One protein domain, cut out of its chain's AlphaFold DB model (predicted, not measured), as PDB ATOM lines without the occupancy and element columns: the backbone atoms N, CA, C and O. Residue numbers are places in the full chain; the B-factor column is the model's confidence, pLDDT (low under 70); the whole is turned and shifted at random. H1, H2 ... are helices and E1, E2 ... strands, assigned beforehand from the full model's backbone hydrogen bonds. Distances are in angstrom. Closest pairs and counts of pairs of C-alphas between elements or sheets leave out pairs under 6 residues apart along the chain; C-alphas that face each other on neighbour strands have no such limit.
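Overview. This is residues 50 to 164 of the 171 residues of an uncharacterized protein of Aspergillus flavus (UniProt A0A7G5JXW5). The model is a long, narrow helical hairpin: two long helices, H1 and H2, run opposite ways and draw apart as a narrow V, and a small two-stranded hairpin, E1 and E2, sits between them where they have opened. The last part of H2, residues 150 to 164, sticks out beyond the rest as a free arm. The printed part has 115 residues, with two named strands and two named helices in the order E1, E2, H1, H2; the sheet's order is E1 - E2, antiparallel, and the class is mostly helix. The whole is extended, a rod with a radius of gyration of the C-alphas of 23.5 A and spans of 86 by 24 by 15 A.

Arrangement. Strand E1, residues 50 to 54, and strand E2, residues 57 to 61, form an antiparallel hairpin, with 150 degrees between their directions. N 52 and O 59 are within hydrogen-bond range at 2.9 A, and so are N 61 and O 50 at 2.8 A. Helix H1, residues 68 to 108, comes closest to E2 at the C-alphas of Ile 74 and Val 57, 6.8 A apart. Helix H2, residues 116 to 164, comes closest to E2 at the C-alphas of Ala 142 and Pro 58, 5.5 A apart. The closest C-alphas of H2 and E1 are those of Trp 146 and Leu 51, 6.9 A apart. H1 and H2 form a helical hairpin and touch, H2 with residues 116 to 131 alone; their closest C-alphas are those of Ala 98 and Ala 117, 4.7 A apart. They run opposite ways at a shallow tilt of 23 degrees. Of the O i to N i+4 pairs, 35 of 37 in H1 and 44 of 45 in H2 are within hydrogen-bond range.

Along the chain. E1 begins at C-alpha 50, at (-1.939, -10.014, 12.979), and is 12.5 A long; E2 is 12.4 A long. H1 measures 59.2 A from C-alpha 68 to C-alpha 108, the latter at (-8.676, 46.036, 40.508), and has a kink of 26 degrees near residue 94. H2 measures 72.4 A and ends at C-alpha 164, at (0.221, -33.991, 8.871).

Size, cuts and confidence. The two C-alphas farthest apart are those of Thr 108 and Ser 164, 86.5 A. Residues 64 to 69 and 150 to 164 stand free; the body without them spans 66 by 21 by 13 A. The printed part has no cut. The link from E1 to E2 is tight, and those from E2 to H1 and from H1 to H2 are short. The mean pLDDT of the printed part is 94.2, and no printed residue is under 70.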
ATOM      1  N   VAL A  50      -3.002 -10.704  12.235       95.31
ATOM      2  CA  VAL A  50      -1.939 -10.014  12.979       95.31
ATOM      3  C   VAL A  50      -2.538  -8.832  13.729       95.31
ATOM      4  O   VAL A  50      -3.137  -7.963  13.093       95.31
ATOM      5  N   LEU A  51      -2.361  -8.784  15.050       96.12
ATOM      6  CA  LEU A  51      -2.685  -7.604  15.851       96.12
ATOM      7  C   LEU A  51      -1.677  -6.492  15.552       96.12
ATOM      8  O   LEU A  51      -0.468  -6.702  15.626       96.12
ATOM      9  N   VAL A  52      -2.183  -5.327  15.162       95.88
ATOM     10  CA  VAL A  52      -1.391  -4.142  14.832       95.88
ATOM     11  C   VAL A  52      -1.919  -2.967  15.644       95.88
ATOM     12  O   VAL A  52      -3.129  -2.805  15.781       95.88
ATOM     13  N   ASN A  53      -1.013  -2.132  16.145       95.19
ATOM     14  CA  ASN A  53      -1.343  -0.866  16.786       95.19
ATOM     15  C   ASN A  53      -0.987   0.296  15.845       95.19
ATOM     16  O   ASN A  53       0.166   0.431  15.438       95.19
ATOM     17  N   ALA A  54      -1.965   1.132  15.496       93.50
ATOM     18  CA  ALA A  54      -1.754   2.385  14.777       93.50
ATOM     19  C   ALA A  54      -1.885   3.559  15.757       93.50
ATOM     20  O   ALA A  54      -2.991   4.042  15.975       93.50
ATOM     21  N   ARG A  55      -0.767   3.988  16.366       91.12
ATOM     22  CA  ARG A  55      -0.680   5.135  17.303       91.12
ATOM     23  C   ARG A  55      -1.835   5.175  18.330       91.12
ATOM     24  O   ARG A  55      -2.489   6.196  18.510       91.12
ATOM     25  N   GLY A  56      -2.103   4.041  18.976       90.56
ATOM     26  CA  GLY A  56      -3.149   3.892  19.994       90.56
ATOM     27  C   GLY A  56      -4.460   3.292  19.484       90.56
ATOM     28  O   GLY A  56      -5.324   2.973  20.293       90.56
ATOM     29  N   VAL A  57      -4.623   3.089  18.171       95.75
ATOM     30  CA  VAL A  57      -5.790   2.414  17.583       95.75
ATOM     31  C   VAL A  57      -5.430   0.964  17.222       95.75
ATOM     32  O   VAL A  57      -4.746   0.739  16.217       95.75
ATOM     33  N   PRO A  58      -5.879  -0.041  17.997       96.62
ATOM     34  CA  PRO A  58      -5.622  -1.444  17.697       96.62
ATOM     35  C   PRO A  58      -6.566  -1.970  16.614       96.62
ATOM     36  O   PRO A  58      -7.756  -1.645  16.574       96.62
ATOM     37  N   PHE A  59      -6.043  -2.819  15.734       96.00
ATOM     38  CA  PHE A  59      -6.847  -3.541  14.754       96.00
ATOM     39  C   PHE A  59      -6.204  -4.872  14.352       96.00
ATOM     40  O   PHE A  59      -4.986  -5.050  14.392       96.00
ATOM     41  N   LEU A  60      -7.036  -5.808  13.889       95.38
ATOM     42  CA  LEU A  60      -6.579  -7.072  13.314       95.38
ATOM     43  C   LEU A  60      -6.410  -6.950  11.800       95.38
ATOM     44  O   LEU A  60      -7.358  -6.687  11.056       95.38
ATOM     45  N   ARG A  61      -5.195  -7.204  11.315       94.12
ATOM     46  CA  ARG A  61      -4.894  -7.263   9.884       94.12
ATOM     47  C   ARG A  61      -5.026  -8.696   9.375       94.12
ATOM     48  O   ARG A  61      -4.156  -9.529   9.618       94.12
ATOM     49  N   ILE A  62      -6.098  -8.955   8.625       91.12
ATOM     50  CA  ILE A  62      -6.410 -10.282   8.062       91.12
ATOM     51  C   ILE A  62      -5.640 -10.546   6.756       91.12
ATOM     52  O   ILE A  62      -4.996 -11.582   6.596       91.12
ATOM     53  N   LYS A  63      -5.695  -9.608   5.802       87.94
ATOM     54  CA  LYS A  63      -5.093  -9.725   4.462       87.94
ATOM     55  C   LYS A  63      -4.479  -8.387   4.027       87.94
ATOM     56  O   LYS A  63      -4.804  -7.340   4.584       87.94
ATOM     57  N   LYS A  64      -3.561  -8.439   3.054       88.94
ATOM     58  CA  LYS A  64      -3.044  -7.277   2.312       88.94
ATOM     59  C   LYS A  64      -3.613  -7.277   0.876       88.94
ATOM     60  O   LYS A  64      -3.659  -8.361   0.288       88.94
ATOM     61  N   PRO A  65      -3.968  -6.116   0.294       89.38
ATOM     62  CA  PRO A  65      -4.001  -4.789   0.921       89.38
ATOM     63  C   PRO A  65      -5.120  -4.680   1.974       89.38
ATOM     64  O   PRO A  65      -6.024  -5.512   2.016       89.38
ATOM     65  N   GLN A  66      -4.999  -3.709   2.883       91.19
ATOM     66  CA  GLN A  66      -5.993  -3.482   3.937       91.19
ATOM     67  C   GLN A  66      -7.311  -2.978   3.318       91.19
ATOM     68  O   GLN A  66      -7.251  -2.180   2.382       91.19
ATOM     69  N   PRO A  67      -8.483  -3.393   3.838       93.19
ATOM     70  CA  PRO A  67      -9.769  -2.843   3.413       93.19
ATOM     71  C   PRO A  67      -9.808  -1.310   3.513       93.19
ATOM     72  O   PRO A  67      -9.314  -0.727   4.491       93.19
ATOM     73  N   LYS A  68     -10.387  -0.649   2.502       93.88
ATOM     74  CA  LYS A  68     -10.410   0.820   2.409       93.88
ATOM     75  C   LYS A  68     -11.241   1.441   3.530       93.88
ATOM     76  O   LYS A  68     -10.782   2.392   4.157       93.88
ATOM     77  N   ASN A  69     -12.395   0.853   3.849       93.94
ATOM     78  CA  ASN A  69     -13.236   1.264   4.973       93.94
ATOM     79  C   ASN A  69     -12.482   1.255   6.316       93.94
ATOM     80  O   ASN A  69     -12.520   2.239   7.049       93.94
ATOM     81  N   LEU A  70     -11.751   0.177   6.620       92.81
ATOM     82  CA  LEU A  70     -10.992   0.044   7.864       92.81
ATOM     83  C   LEU A  70      -9.882   1.095   7.946       92.81
ATOM     84  O   LEU A  70      -9.708   1.730   8.982       92.81
ATOM     85  N   SER A  71      -9.161   1.304   6.844       93.62
ATOM     86  CA  SER A  71      -8.116   2.331   6.766       93.62
ATOM     87  C   SER A  71      -8.692   3.739   6.974       93.62
ATOM     88  O   SER A  71      -8.087   4.550   7.671       93.62
ATOM     89  N   GLY A  72      -9.873   4.015   6.409       95.38
ATOM     90  CA  GLY A  72     -10.599   5.272   6.597       95.38
ATOM     91  C   GLY A  72     -10.979   5.512   8.056       95.38
ATOM     92  O   GLY A  72     -10.638   6.553   8.603       95.38
ATOM     93  N   VAL A  73     -11.588   4.521   8.717       94.50
ATOM     94  CA  VAL A  73     -11.968   4.621  10.139       94.50
ATOM     95  C   VAL A  73     -10.750   4.853  11.035       94.50
ATOM     96  O   VAL A  73     -10.809   5.686  11.936       94.50
ATOM     97  N   ILE A  74      -9.638   4.146  10.794       95.50
ATOM     98  CA  ILE A  74      -8.396   4.353  11.554       95.50
ATOM     99  C   ILE A  74      -7.904   5.789  11.373       95.50
ATOM    100  O   ILE A  74      -7.596   6.446  12.364       95.50
ATOM    101  N   ARG A  75      -7.882   6.302  10.138       96.25
ATOM    102  CA  ARG A  75      -7.468   7.683   9.864       96.25
ATOM    103  C   ARG A  75      -8.358   8.694  10.580       96.25
ATOM    104  O   ARG A  75      -7.828   9.564  11.251       96.25
ATOM    105  N   SER A  76      -9.680   8.542  10.508       96.44
ATOM    106  CA  SER A  76     -10.614   9.430  11.212       96.44
ATOM    107  C   SER A  76     -10.412   9.397  12.727       96.44
ATOM    108  O   SER A  76     -10.446  10.438  13.372       96.44
ATOM    109  N   LYS A  77     -10.154   8.221  13.317       95.88
ATOM    110  CA  LYS A  77      -9.839   8.119  14.751       95.88
ATOM    111  C   LYS A  77      -8.534   8.828  15.113       95.88
ATOM    112  O   LYS A  77      -8.477   9.479  16.152       95.88
ATOM    113  N   LEU A  78      -7.503   8.686  14.282       96.00
ATOM    114  CA  LEU A  78      -6.217   9.350  14.486       96.00
ATOM    115  C   LEU A  78      -6.342  10.868  14.375       96.00
ATOM    116  O   LEU A  78      -5.815  11.564  15.236       96.00
ATOM    117  N   GLU A  79      -7.086  11.353  13.380       96.75
ATOM    118  CA  GLU A  79      -7.360  12.778  13.195       96.75
ATOM    119  C   GLU A  79      -8.102  13.350  14.404       96.75
ATOM    120  O   GLU A  79      -7.634  14.285  15.037       96.75
ATOM    121  N   ASN A  80      -9.185  12.696  14.833       94.81
ATOM    122  CA  ASN A  80      -9.938  13.123  16.012       94.81
ATOM    123  C   ASN A  80      -9.071  13.171  17.281       94.81
ATOM    124  O   ASN A  80      -9.262  14.045  18.126       94.81
ATOM    125  N   ARG A  81      -8.134  12.226  17.449       94.69
ATOM    126  CA  ARG A  81      -7.183  12.259  18.570       94.69
ATOM    127  C   ARG A  81      -6.215  13.430  18.427       94.69
ATOM    128  O   ARG A  81      -5.930  14.085  19.423       94.69
ATOM    129  N   TRP A  82      -5.722  13.686  17.221       95.81
ATOM    130  CA  TRP A  82      -4.815  14.793  16.953       95.81
ATOM    131  C   TRP A  82      -5.471  16.148  17.234       95.81
ATOM    132  O   TRP A  82      -4.929  16.911  18.025       95.81
ATOM    133  N   SER A  83      -6.697  16.381  16.754       96.69
ATOM    134  CA  SER A  83      -7.441  17.617  17.045       96.69
ATOM    135  C   SER A  83      -7.678  17.829  18.547       96.69
ATOM    136  O   SER A  83      -7.727  18.960  19.023       96.69
ATOM    137  N   ARG A  84      -7.822  16.747  19.330       95.12
ATOM    138  CA  ARG A  84      -7.907  16.834  20.798       95.12
ATOM    139  C   ARG A  84      -6.579  17.231  21.432       95.12
ATOM    140  O   ARG A  84      -6.592  18.016  22.368       95.12
ATOM    141  N   ILE A  85      -5.463  16.697  20.942       95.25
ATOM    142  CA  ILE A  85      -4.128  17.073  21.425       95.25
ATOM    143  C   ILE A  85      -3.867  18.550  21.117       95.25
ATOM    144  O   ILE A  85      -3.544  19.301  22.026       95.25
ATOM    145  N   GLU A  86      -4.131  18.999  19.889       97.56
ATOM    146  CA  GLU A  86      -3.990  20.415  19.526       97.56
ATOM    147  C   GLU A  86      -4.882  21.325  20.380       97.56
ATOM    148  O   GLU A  86      -4.449  22.382  20.836       97.56
ATOM    149  N   ARG A  87      -6.128  20.908  20.643       97.31
ATOM    150  CA  ARG A  87      -7.026  21.649  21.537       97.31
ATOM    151  C   ARG A  87      -6.475  21.730  22.958       97.31
ATOM    152  O   ARG A  87      -6.616  22.777  23.579       97.31
ATOM    153  N   ARG A  88      -5.879  20.652  23.471       96.88
ATOM    154  CA  ARG A  88      -5.251  20.638  24.795       96.88
ATOM    155  C   ARG A  88      -4.096  21.632  24.844       96.88
ATOM    156  O   ARG A  88      -4.107  22.495  25.708       96.88
ATOM    157  N   ASP A  89      -3.184  21.559  23.880       97.00
ATOM    158  CA  ASP A  89      -2.021  22.450  23.811       97.00
ATOM    159  C   ASP A  89      -2.441  23.924  23.709       97.00
ATOM    160  O   ASP A  89      -1.777  24.808  24.251       97.00
ATOM    161  N   ARG A  90      -3.559  24.209  23.026       97.56
ATOM    162  CA  ARG A  90      -4.142  25.554  22.977       97.56
ATOM    163  C   ARG A  90      -4.689  25.991  24.336       97.56
ATOM    164  O   ARG A  90      -4.346  27.077  24.789       97.56
ATOM    165  N   LEU A  91      -5.495  25.151  24.987       97.00
ATOM    166  CA  LEU A  91      -6.065  25.437  26.308       97.00
ATOM    167  C   LEU A  91      -4.982  25.604  27.384       97.00
ATOM    168  O   LEU A  91      -5.123  26.462  28.244       97.00
ATOM    169  N   ASP A  92      -3.885  24.847  27.317       95.69
ATOM    170  CA  ASP A  92      -2.751  24.994  28.240       95.69
ATOM    171  C   ASP A  92      -2.110  26.395  28.132       95.69
ATOM    172  O   ASP A  92      -1.666  26.951  29.134       95.69
ATOM    173  N   ARG A  93      -2.105  27.007  26.937       96.38
ATOM    174  CA  ARG A  93      -1.665  28.403  26.746       96.38
ATOM    175  C   ARG A  93      -2.718  29.400  27.212       96.38
ATOM    176  O   ARG A  93      -2.369  30.360  27.885       96.38
ATOM    177  N   GLU A  94      -3.988  29.171  26.870       96.38
ATOM    178  CA  GLU A  94      -5.113  30.005  27.326       96.38
ATOM    179  C   GLU A  94      -5.182  30.052  28.860       96.38
ATOM    180  O   GLU A  94      -5.482  31.096  29.425       96.38
ATOM    181  N   LEU A  95      -4.817  28.961  29.539       97.19
ATOM    182  CA  LEU A  95      -4.775  28.892  30.996       97.19
ATOM    183  C   LEU A  95      -3.771  29.876  31.604       97.19
ATOM    184  O   LEU A  95      -4.041  30.419  32.670       97.19
ATOM    185  N   LEU A  96      -2.625  30.106  30.955       96.25
ATOM    186  CA  LEU A  96      -1.639  31.081  31.433       96.25
ATOM    187  C   LEU A  96      -2.246  32.486  31.440       96.25
ATOM    188  O   LEU A  96      -2.268  33.121  32.488       96.25
ATOM    189  N   PHE A  97      -2.833  32.899  30.315       96.69
ATOM    190  CA  PHE A  97      -3.504  34.196  30.198       96.69
ATOM    191  C   PHE A  97      -4.694  34.324  31.150       96.69
ATOM    192  O   PHE A  97      -4.890  35.371  31.747       96.69
ATOM    193  N   ALA A  98      -5.465  33.252  31.329       96.75
ATOM    194  CA  ALA A  98      -6.599  33.257  32.242       96.75
ATOM    195  C   ALA A  98      -6.167  33.463  33.704       96.75
ATOM    196  O   ALA A  98      -6.838  34.179  34.435       96.75
ATOM    197  N   ASN A  99      -5.033  32.887  34.126       96.06
ATOM    198  CA  ASN A  99      -4.492  33.160  35.460       96.06
ATOM    199  C   ASN A  99      -3.996  34.610  35.591       96.06
ATOM    200  O   ASN A  99      -4.120  35.190  36.665       96.06
ATOM    201  N   ASP A 100      -3.409  35.183  34.536       96.50
ATOM    202  CA  ASP A 100      -2.980  36.586  34.543       96.50
ATOM    203  C   ASP A 100      -4.184  37.532  34.676       96.50
ATOM    204  O   ASP A 100      -4.120  38.485  35.452       96.50
ATOM    205  N   GLU A 101      -5.293  37.227  33.998       95.19
ATOM    206  CA  GLU A 101      -6.542  37.985  34.109       95.19
ATOM    207  C   GLU A 101      -7.160  37.856  35.508       95.19
ATOM    208  O   GLU A 101      -7.488  38.862  36.128       95.19
ATOM    209  N   ASP A 102      -7.205  36.642  36.069       95.00
ATOM    210  CA  ASP A 102      -7.664  36.421  37.447       95.00
ATOM    211  C   ASP A 102      -6.831  37.219  38.469       95.00
ATOM    212  O   ASP A 102      -7.359  37.746  39.452       95.00
ATOM    213  N   ASN A 103      -5.516  37.321  38.244       94.62
ATOM    214  CA  ASN A 103      -4.633  38.137  39.077       94.62
ATOM    215  C   ASN A 103      -4.929  39.632  38.917       94.62
ATOM    216  O   ASN A 103      -4.839  40.375  39.896       94.62
ATOM    217  N   TRP A 104      -5.257  40.083  37.705       94.44
ATOM    218  CA  TRP A 104      -5.634  41.470  37.461       94.44
ATOM    219  C   TRP A 104      -6.958  41.801  38.156       94.44
ATOM    220  O   TRP A 104      -6.995  42.746  38.949       94.44
ATOM    221  N   ASP A 105      -7.992  40.980  37.974       94.25
ATOM    222  CA  ASP A 105      -9.297  41.160  38.619       94.25
ATOM    223  C   ASP A 105      -9.167  41.241  40.146       94.25
ATOM    224  O   ASP A 105      -9.745  42.128  40.780       94.25
ATOM    225  N   ALA A 106      -8.309  40.404  40.740       93.00
ATOM    226  CA  ALA A 106      -8.019  40.442  42.171       93.00
ATOM    227  C   ALA A 106      -7.404  41.776  42.647       93.00
ATOM    228  O   ALA A 106      -7.630  42.173  43.792       93.00
ATOM    229  N   LEU A 107      -6.634  42.466  41.797       94.00
ATOM    230  CA  LEU A 107      -6.001  43.752  42.110       94.00
ATOM    231  C   LEU A 107      -6.926  44.953  41.874       94.00
ATOM    232  O   LEU A 107      -6.791  45.955  42.578       94.00
ATOM    233  N   THR A 108      -7.827  44.892  40.889       93.62
ATOM    234  CA  THR A 108      -8.676  46.036  40.508       93.62
ATOM    235  C   THR A 108     -10.076  45.983  41.085       93.62
ATOM    236  O   THR A 108     -10.564  46.990  41.596       93.62
ATOM    237  N   THR A 109     -10.726  44.830  40.979       88.25
ATOM    238  CA  THR A 109     -12.157  44.661  41.263       88.25
ATOM    239  C   THR A 109     -12.367  43.911  42.580       88.25
ATOM    240  O   THR A 109     -13.348  44.146  43.287       88.25
ATOM    241  N   GLY A 110     -11.398  43.072  42.956       83.38
ATOM    242  CA  GLY A 110     -11.469  42.144  44.079       83.38
ATOM    243  C   GLY A 110     -11.753  40.711  43.608       83.38
ATOM    244  O   GLY A 110     -12.045  40.486  42.437       83.38
ATOM    245  N   PRO A 111     -11.632  39.710  44.495       79.50
ATOM    246  CA  PRO A 111     -11.769  38.309  44.111       79.50
ATOM    247  C   PRO A 111     -13.217  37.956  43.742       79.50
ATOM    248  O   PRO A 111     -14.118  38.053  44.578       79.50
ATOM    249  N   GLU A 112     -13.425  37.479  42.516       81.50
ATOM    250  CA  GLU A 112     -14.705  36.935  42.054       81.50
ATOM    251  C   GLU A 112     -14.802  35.415  42.282       81.50
ATOM    252  O   GLU A 112     -13.800  34.704  42.389       81.50
ATOM    253  N   SER A 113     -16.029  34.885  42.380       81.06
ATOM    254  CA  SER A 113     -16.251  33.445  42.598       81.06
ATOM    255  C   SER A 113     -16.009  32.590  41.354       81.06
ATOM    256  O   SER A 113     -15.674  31.409  41.469       81.06
ATOM    257  N   ASP A 114     -16.226  33.166  40.172       86.94
ATOM    258  CA  ASP A 114     -16.033  32.507  38.887       86.94
ATOM    259  C   ASP A 114     -14.837  33.132  38.181       86.94
ATOM    260  O   ASP A 114     -14.908  34.227  37.648       86.94
ATOM    261  N   THR A 115     -13.729  32.402  38.206       92.12
ATOM    262  CA  THR A 115     -12.464  32.823  37.612       92.12
ATOM    263  C   THR A 115     -12.369  32.421  36.147       92.12
ATOM    264  O   THR A 115     -12.877  31.370  35.728       92.12
ATOM    265  N   TRP A 116     -11.640  33.208  35.367       93.31
ATOM    266  CA  TRP A 116     -11.301  32.910  33.982       93.31
ATOM    267  C   TRP A 116     -10.589  31.557  33.882       93.31
ATOM    268  O   TRP A 116     -10.923  30.728  33.026       93.31
ATOM    269  N   ALA A 117      -9.654  31.267  34.798       95.62
ATOM    270  CA  ALA A 117      -8.912  30.010  34.783       95.62
ATOM    271  C   ALA A 117      -9.790  28.786  35.074       95.62
ATOM    272  O   ALA A 117      -9.476  27.688  34.602       95.62
ATOM    273  N   LYS A 118     -10.884  28.930  35.834       95.12
ATOM    274  CA  LYS A 118     -11.786  27.813  36.162       95.12
ATOM    275  C   LYS A 118     -12.412  27.217  34.906       95.12
ATOM    276  O   LYS A 118     -12.310  26.008  34.702       95.12
ATOM    277  N   GLY A 119     -12.950  28.050  34.013       94.12
ATOM    278  CA  GLY A 119     -13.546  27.579  32.758       94.12
ATOM    279  C   GLY A 119     -12.549  26.820  31.872       94.12
ATOM    280  O   GLY A 119     -12.874  25.776  31.298       94.12
ATOM    281  N   VAL A 120     -11.300  27.294  31.810       96.31
ATOM    282  CA  VAL A 120     -10.229  26.628  31.054       96.31
ATOM    283  C   VAL A 120      -9.830  25.297  31.706       96.31
ATOM    284  O   VAL A 120      -9.690  24.287  31.007       96.31
ATOM    285  N   LYS A 121      -9.705  25.256  33.040       96.38
ATOM    286  CA  LYS A 121      -9.409  24.028  33.802       96.38
ATOM    287  C   LYS A 121     -10.495  22.969  33.614       96.38
ATOM    288  O   LYS A 121     -10.162  21.808  33.368       96.38
ATOM    289  N   ASP A 122     -11.765  23.356  33.644       96.44
ATOM    290  CA  ASP A 122     -12.892  22.440  33.437       96.44
ATOM    291  C   ASP A 122     -12.894  21.859  32.012       96.44
ATOM    292  O   ASP A 122     -13.096  20.652  31.806       96.44
ATOM    293  N   ALA A 123     -12.584  22.689  31.010       96.19
ATOM    294  CA  ALA A 123     -12.441  22.246  29.626       96.19
ATOM    295  C   ALA A 123     -11.260  21.271  29.448       96.19
ATOM    296  O   ALA A 123     -11.407  20.242  28.775       96.19
ATOM    297  N   LEU A 124     -10.109  21.554  30.069       97.06
ATOM    298  CA  LEU A 124      -8.941  20.666  30.090       97.06
ATOM    299  C   LEU A 124      -9.253  19.333  30.775       97.06
ATOM    300  O   LEU A 124      -8.918  18.273  30.239       97.06
ATOM    301  N   GLY A 125      -9.927  19.369  31.926       97.06
ATOM    302  CA  GLY A 125     -10.360  18.180  32.658       97.06
ATOM    303  C   GLY A 125     -11.256  17.287  31.801       97.06
ATOM    304  O   GLY A 125     -10.966  16.103  31.615       97.06
ATOM    305  N   THR A 126     -12.277  17.876  31.174       97.00
ATOM    306  CA  THR A 126     -13.176  17.171  30.246       97.00
ATOM    307  C   THR A 126     -12.415  16.521  29.086       97.00
ATOM    308  O   THR A 126     -12.650  15.361  28.741       97.00
ATOM    309  N   LEU A 127     -11.480  17.249  28.473       96.75
ATOM    310  CA  LEU A 127     -10.698  16.764  27.335       96.75
ATOM    311  C   LEU A 127      -9.762  15.611  27.720       96.75
ATOM    312  O   LEU A 127      -9.671  14.611  27.000       96.75
ATOM    313  N   ASN A 128      -9.098  15.726  28.870       96.38
ATOM    314  CA  ASN A 128      -8.234  14.682  29.409       96.38
ATOM    315  C   ASN A 128      -9.031  13.415  29.733       96.38
ATOM    316  O   ASN A 128      -8.594  12.321  29.369       96.38
ATOM    317  N   GLN A 129     -10.230  13.554  30.305       97.12
ATOM    318  CA  GLN A 129     -11.125  12.423  30.545       97.12
ATOM    319  C   GLN A 129     -11.514  11.727  29.233       97.12
ATOM    320  O   GLN A 129     -11.410  10.508  29.119       97.12
ATOM    321  N   GLN A 130     -11.870  12.486  28.191       95.56
ATOM    322  CA  GLN A 130     -12.203  11.922  26.878       95.56
ATOM    323  C   GLN A 130     -11.033  11.174  26.220       95.56
ATOM    324  O   GLN A 130     -11.251  10.182  25.510       95.56
ATOM    325  N   LEU A 131      -9.798  11.658  26.390       95.00
ATOM    326  CA  LEU A 131      -8.593  10.975  25.911       95.00
ATOM    327  C   LEU A 131      -8.362   9.674  26.683       95.00
ATOM    328  O   LEU A 131      -8.180   8.630  26.057       95.00
ATOM    329  N   HIS A 132      -8.451   9.730  28.012       96.12
ATOM    330  CA  HIS A 132      -8.294   8.572  28.885       96.12
ATOM    331  C   HIS A 132      -9.340   7.486  28.597       96.12
ATOM    332  O   HIS A 132      -8.993   6.325  28.382       96.12
ATOM    333  N   ASP A 133     -10.618   7.854  28.489       96.38
ATOM    334  CA  ASP A 133     -11.703   6.919  28.179       96.38
ATOM    335  C   ASP A 133     -11.529   6.276  26.802       96.38
ATOM    336  O   ASP A 133     -11.823   5.093  26.610       96.38
ATOM    337  N   SER A 134     -11.043   7.043  25.822       94.69
ATOM    338  CA  SER A 134     -10.727   6.510  24.499       94.69
ATOM    339  C   SER A 134      -9.574   5.508  24.554       94.69
ATOM    340  O   SER A 134      -9.636   4.482  23.875       94.69
ATOM    341  N   ASP A 135      -8.531   5.793  25.331       95.06
ATOM    342  CA  ASP A 135      -7.365   4.920  25.466       95.06
ATOM    343  C   ASP A 135      -7.723   3.632  26.219       95.06
ATOM    344  O   ASP A 135      -7.369   2.542  25.760       95.06
ATOM    345  N   LYS A 136      -8.547   3.724  27.270       97.25
ATOM    346  CA  LYS A 136      -9.104   2.564  27.979       97.25
ATOM    347  C   LYS A 136      -9.925   1.663  27.050       97.25
ATOM    348  O   LYS A 136      -9.657   0.468  26.962       97.25
ATOM    349  N   LYS A 137     -10.857   2.234  26.275       96.31
ATOM    350  CA  LYS A 137     -11.659   1.478  25.291       96.31
ATOM    351  C   LYS A 137     -10.793   0.806  24.227       96.31
ATOM    352  O   LYS A 137     -11.088  -0.303  23.784       96.31
ATOM    353  N   ASN A 138      -9.730   1.476  23.781       96.06
ATOM    354  CA  ASN A 138      -8.792   0.890  22.831       96.06
ATOM    355  C   ASN A 138      -8.013  -0.271  23.470       96.06
ATOM    356  O   ASN A 138      -7.861  -1.304  22.829       96.06
ATOM    357  N   MET A 139      -7.575  -0.151  24.722       96.88
ATOM    358  CA  MET A 139      -6.901  -1.234  25.444       96.88
ATOM    359  C   MET A 139      -7.799  -2.471  25.590       96.88
ATOM    360  O   MET A 139      -7.406  -3.560  25.174       96.88
ATOM    361  N   GLU A 140      -9.040  -2.291  26.049       97.12
ATOM    362  CA  GLU A 140     -10.039  -3.368  26.160       97.12
ATOM    363  C   GLU A 140     -10.286  -4.053  24.803       97.12
ATOM    364  O   GLU A 140     -10.338  -5.283  24.692       97.12
ATOM    365  N   LEU A 141     -10.372  -3.263  23.728       96.31
ATOM    366  CA  LEU A 141     -10.515  -3.788  22.372       96.31
ATOM    367  C   LEU A 141      -9.275  -4.577  21.922       96.31
ATOM    368  O   LEU A 141      -9.419  -5.613  21.266       96.31
ATOM    369  N   ALA A 142      -8.068  -4.114  22.254       97.06
ATOM    370  CA  ALA A 142      -6.824  -4.809  21.930       97.06
ATOM    371  C   ALA A 142      -6.748  -6.173  22.625       97.06
ATOM    372  O   ALA A 142      -6.391  -7.164  21.986       97.06
ATOM    373  N   GLU A 143      -7.133  -6.243  23.898       97.25
ATOM    374  CA  GLU A 143      -7.191  -7.490  24.661       97.25
ATOM    375  C   GLU A 143      -8.192  -8.478  24.055       97.25
ATOM    376  O   GLU A 143      -7.871  -9.652  23.853       97.25
ATOM    377  N   ALA A 144      -9.389  -8.006  23.693       96.94
ATOM    378  CA  ALA A 144     -10.387  -8.831  23.017       96.94
ATOM    379  C   ALA A 144      -9.861  -9.369  21.675       96.94
ATOM    380  O   ALA A 144      -9.994 -10.556  21.370       96.94
ATOM    381  N   MET A 145      -9.194  -8.522  20.885       96.38
ATOM    382  CA  MET A 145      -8.551  -8.934  19.637       96.38
ATOM    383  C   MET A 145      -7.401  -9.925  19.861       96.38
ATOM    384  O   MET A 145      -7.201 -10.825  19.046       96.38
ATOM    385  N   TRP A 146      -6.648  -9.794  20.952       96.81
ATOM    386  CA  TRP A 146      -5.570 -10.719  21.289       96.81
ATOM    387  C   TRP A 146      -6.099 -12.113  21.630       96.81
ATOM    388  O   TRP A 146      -5.575 -13.105  21.119       96.81
ATOM    389  N   LYS A 147      -7.198 -12.200  22.391       96.88
ATOM    390  CA  LYS A 147      -7.890 -13.472  22.672       96.88
ATOM    391  C   LYS A 147      -8.295 -14.189  21.381       96.88
ATOM    392  O   LYS A 147      -8.062 -15.389  21.247       96.88
ATOM    393  N   VAL A 148      -8.802 -13.445  20.395       95.56
ATOM    394  CA  VAL A 148      -9.113 -13.984  19.059       95.56
ATOM    395  C   VAL A 148      -7.864 -14.543  18.372       95.56
ATOM    396  O   VAL A 148      -7.911 -15.632  17.806       95.56
ATOM    397  N   VAL A 149      -6.738 -13.827  18.415       96.06
ATOM    398  CA  VAL A 149      -5.479 -14.290  17.804       96.06
ATOM    399  C   VAL A 149      -4.983 -15.574  18.465       96.06
ATOM    400  O   VAL A 149      -4.562 -16.486  17.757       96.06
ATOM    401  N   LEU A 150      -5.053 -15.674  19.795       96.62
ATOM    402  CA  LEU A 150      -4.680 -16.888  20.523       96.62
ATOM    403  C   LEU A 150      -5.573 -18.076  20.144       96.62
ATOM    404  O   LEU A 150      -5.058 -19.157  19.857       96.62
ATOM    405  N   ALA A 151      -6.887 -17.861  20.067       95.06
ATOM    406  CA  ALA A 151      -7.836 -18.891  19.658       95.06
ATOM    407  C   ALA A 151      -7.593 -19.362  18.210       95.06
ATOM    408  O   ALA A 151      -7.530 -20.561  17.950       95.06
ATOM    409  N   GLU A 152      -7.371 -18.433  17.271       94.12
ATOM    410  CA  GLU A 152      -7.034 -18.764  15.877       94.12
ATOM    411  C   GLU A 152      -5.689 -19.505  15.769       94.12
ATOM    412  O   GLU A 152      -5.558 -20.402  14.940       94.12
ATOM    413  N   ARG A 153      -4.690 -19.165  16.600       95.12
ATOM    414  CA  ARG A 153      -3.398 -19.878  16.646       95.12
ATOM    415  C   ARG A 153      -3.550 -21.311  17.135       95.12
ATOM    416  O   ARG A 153      -2.929 -22.198  16.559       95.12
ATOM    417  N   LYS A 154      -4.360 -21.523  18.175       94.56
ATOM    418  CA  LYS A 154      -4.625 -22.855  18.722       94.56
ATOM    419  C   LYS A 154      -5.263 -23.759  17.664       94.56
ATOM    420  O   LYS A 154      -4.698 -24.801  17.352       94.56
ATOM    421  N   LEU A 155      -6.348 -23.300  17.035       93.25
ATOM    422  CA  LEU A 155      -7.021 -24.057  15.972       93.25
ATOM    423  C   LEU A 155      -6.112 -24.295  14.761       93.25
ATOM    424  O   LEU A 155      -6.094 -25.388  14.213       93.25
ATOM    425  N   ALA A 156      -5.307 -23.303  14.366       92.50
ATOM    426  CA  ALA A 156      -4.376 -23.473  13.251       92.50
ATOM    427  C   ALA A 156      -3.322 -24.560  13.528       92.50
ATOM    428  O   ALA A 156      -2.909 -25.255  12.604       92.50
ATOM    429  N   ALA A 157      -2.881 -24.709  14.780       92.88
ATOM    430  CA  ALA A 157      -1.948 -25.762  15.170       92.88
ATOM    431  C   ALA A 157      -2.613 -27.150  15.205       92.88
ATOM    432  O   ALA A 157      -1.976 -28.132  14.833       92.88
ATOM    433  N   GLU A 158      -3.874 -27.237  15.633       91.88
ATOM    434  CA  GLU A 158      -4.658 -28.480  15.633       91.88
ATOM    435  C   GLU A 158      -4.930 -28.974  14.202       91.88
ATOM    436  O   GLU A 158      -4.649 -30.131  13.892       91.88
ATOM    437  N   GLU A 159      -5.365 -28.085  13.306       91.25
ATOM    438  CA  GLU A 159      -5.605 -28.398  11.891       91.25
ATOM    439  C   GLU A 159      -4.318 -28.811  11.154       91.25
ATOM    440  O   GLU A 159      -4.335 -29.723  10.330       91.25
ATOM    441  N   GLU A 160      -3.175 -28.176  11.444       89.19
ATOM    442  CA  GLU A 160      -1.893 -28.560  10.832       89.19
ATOM    443  C   GLU A 160      -1.444 -29.957  11.291       89.19
ATOM    444  O   GLU A 160      -0.946 -30.733  10.476       89.19
ATOM    445  N   LYS A 161      -1.673 -30.312  12.566       89.88
ATOM    446  CA  LYS A 161      -1.406 -31.665  13.078       89.88
ATOM    447  C   LYS A 161      -2.271 -32.706  12.372       89.88
ATOM    448  O   LYS A 161      -1.713 -33.666  11.849       89.88
ATOM    449  N   GLN A 162      -3.584 -32.483  12.282       88.62
ATOM    450  CA  GLN A 162      -4.510 -33.377  11.566       88.62
ATOM    451  C   GLN A 162      -4.087 -33.571  10.103       88.62
ATOM    452  O   GLN A 162      -3.995 -34.689   9.601       88.62
ATOM    453  N   ARG A 163      -3.700 -32.481   9.437       85.31
ATOM    454  CA  ARG A 163      -3.237 -32.534   8.050       85.31
ATOM    455  C   ARG A 163      -1.908 -33.273   7.880       85.31
ATOM    456  O   ARG A 163      -1.670 -33.860   6.827       85.31
ATOM    457  N   SER A 164      -1.025 -33.217   8.877       82.69
ATOM    458  CA  SER A 164       0.221 -33.991   8.871       82.69
ATOM    459  C   SER A 164      -0.026 -35.488   9.084       82.69
ATOM    460  O   SER A 164       0.655 -36.297   8.461       82.69
TER     461      SER A 164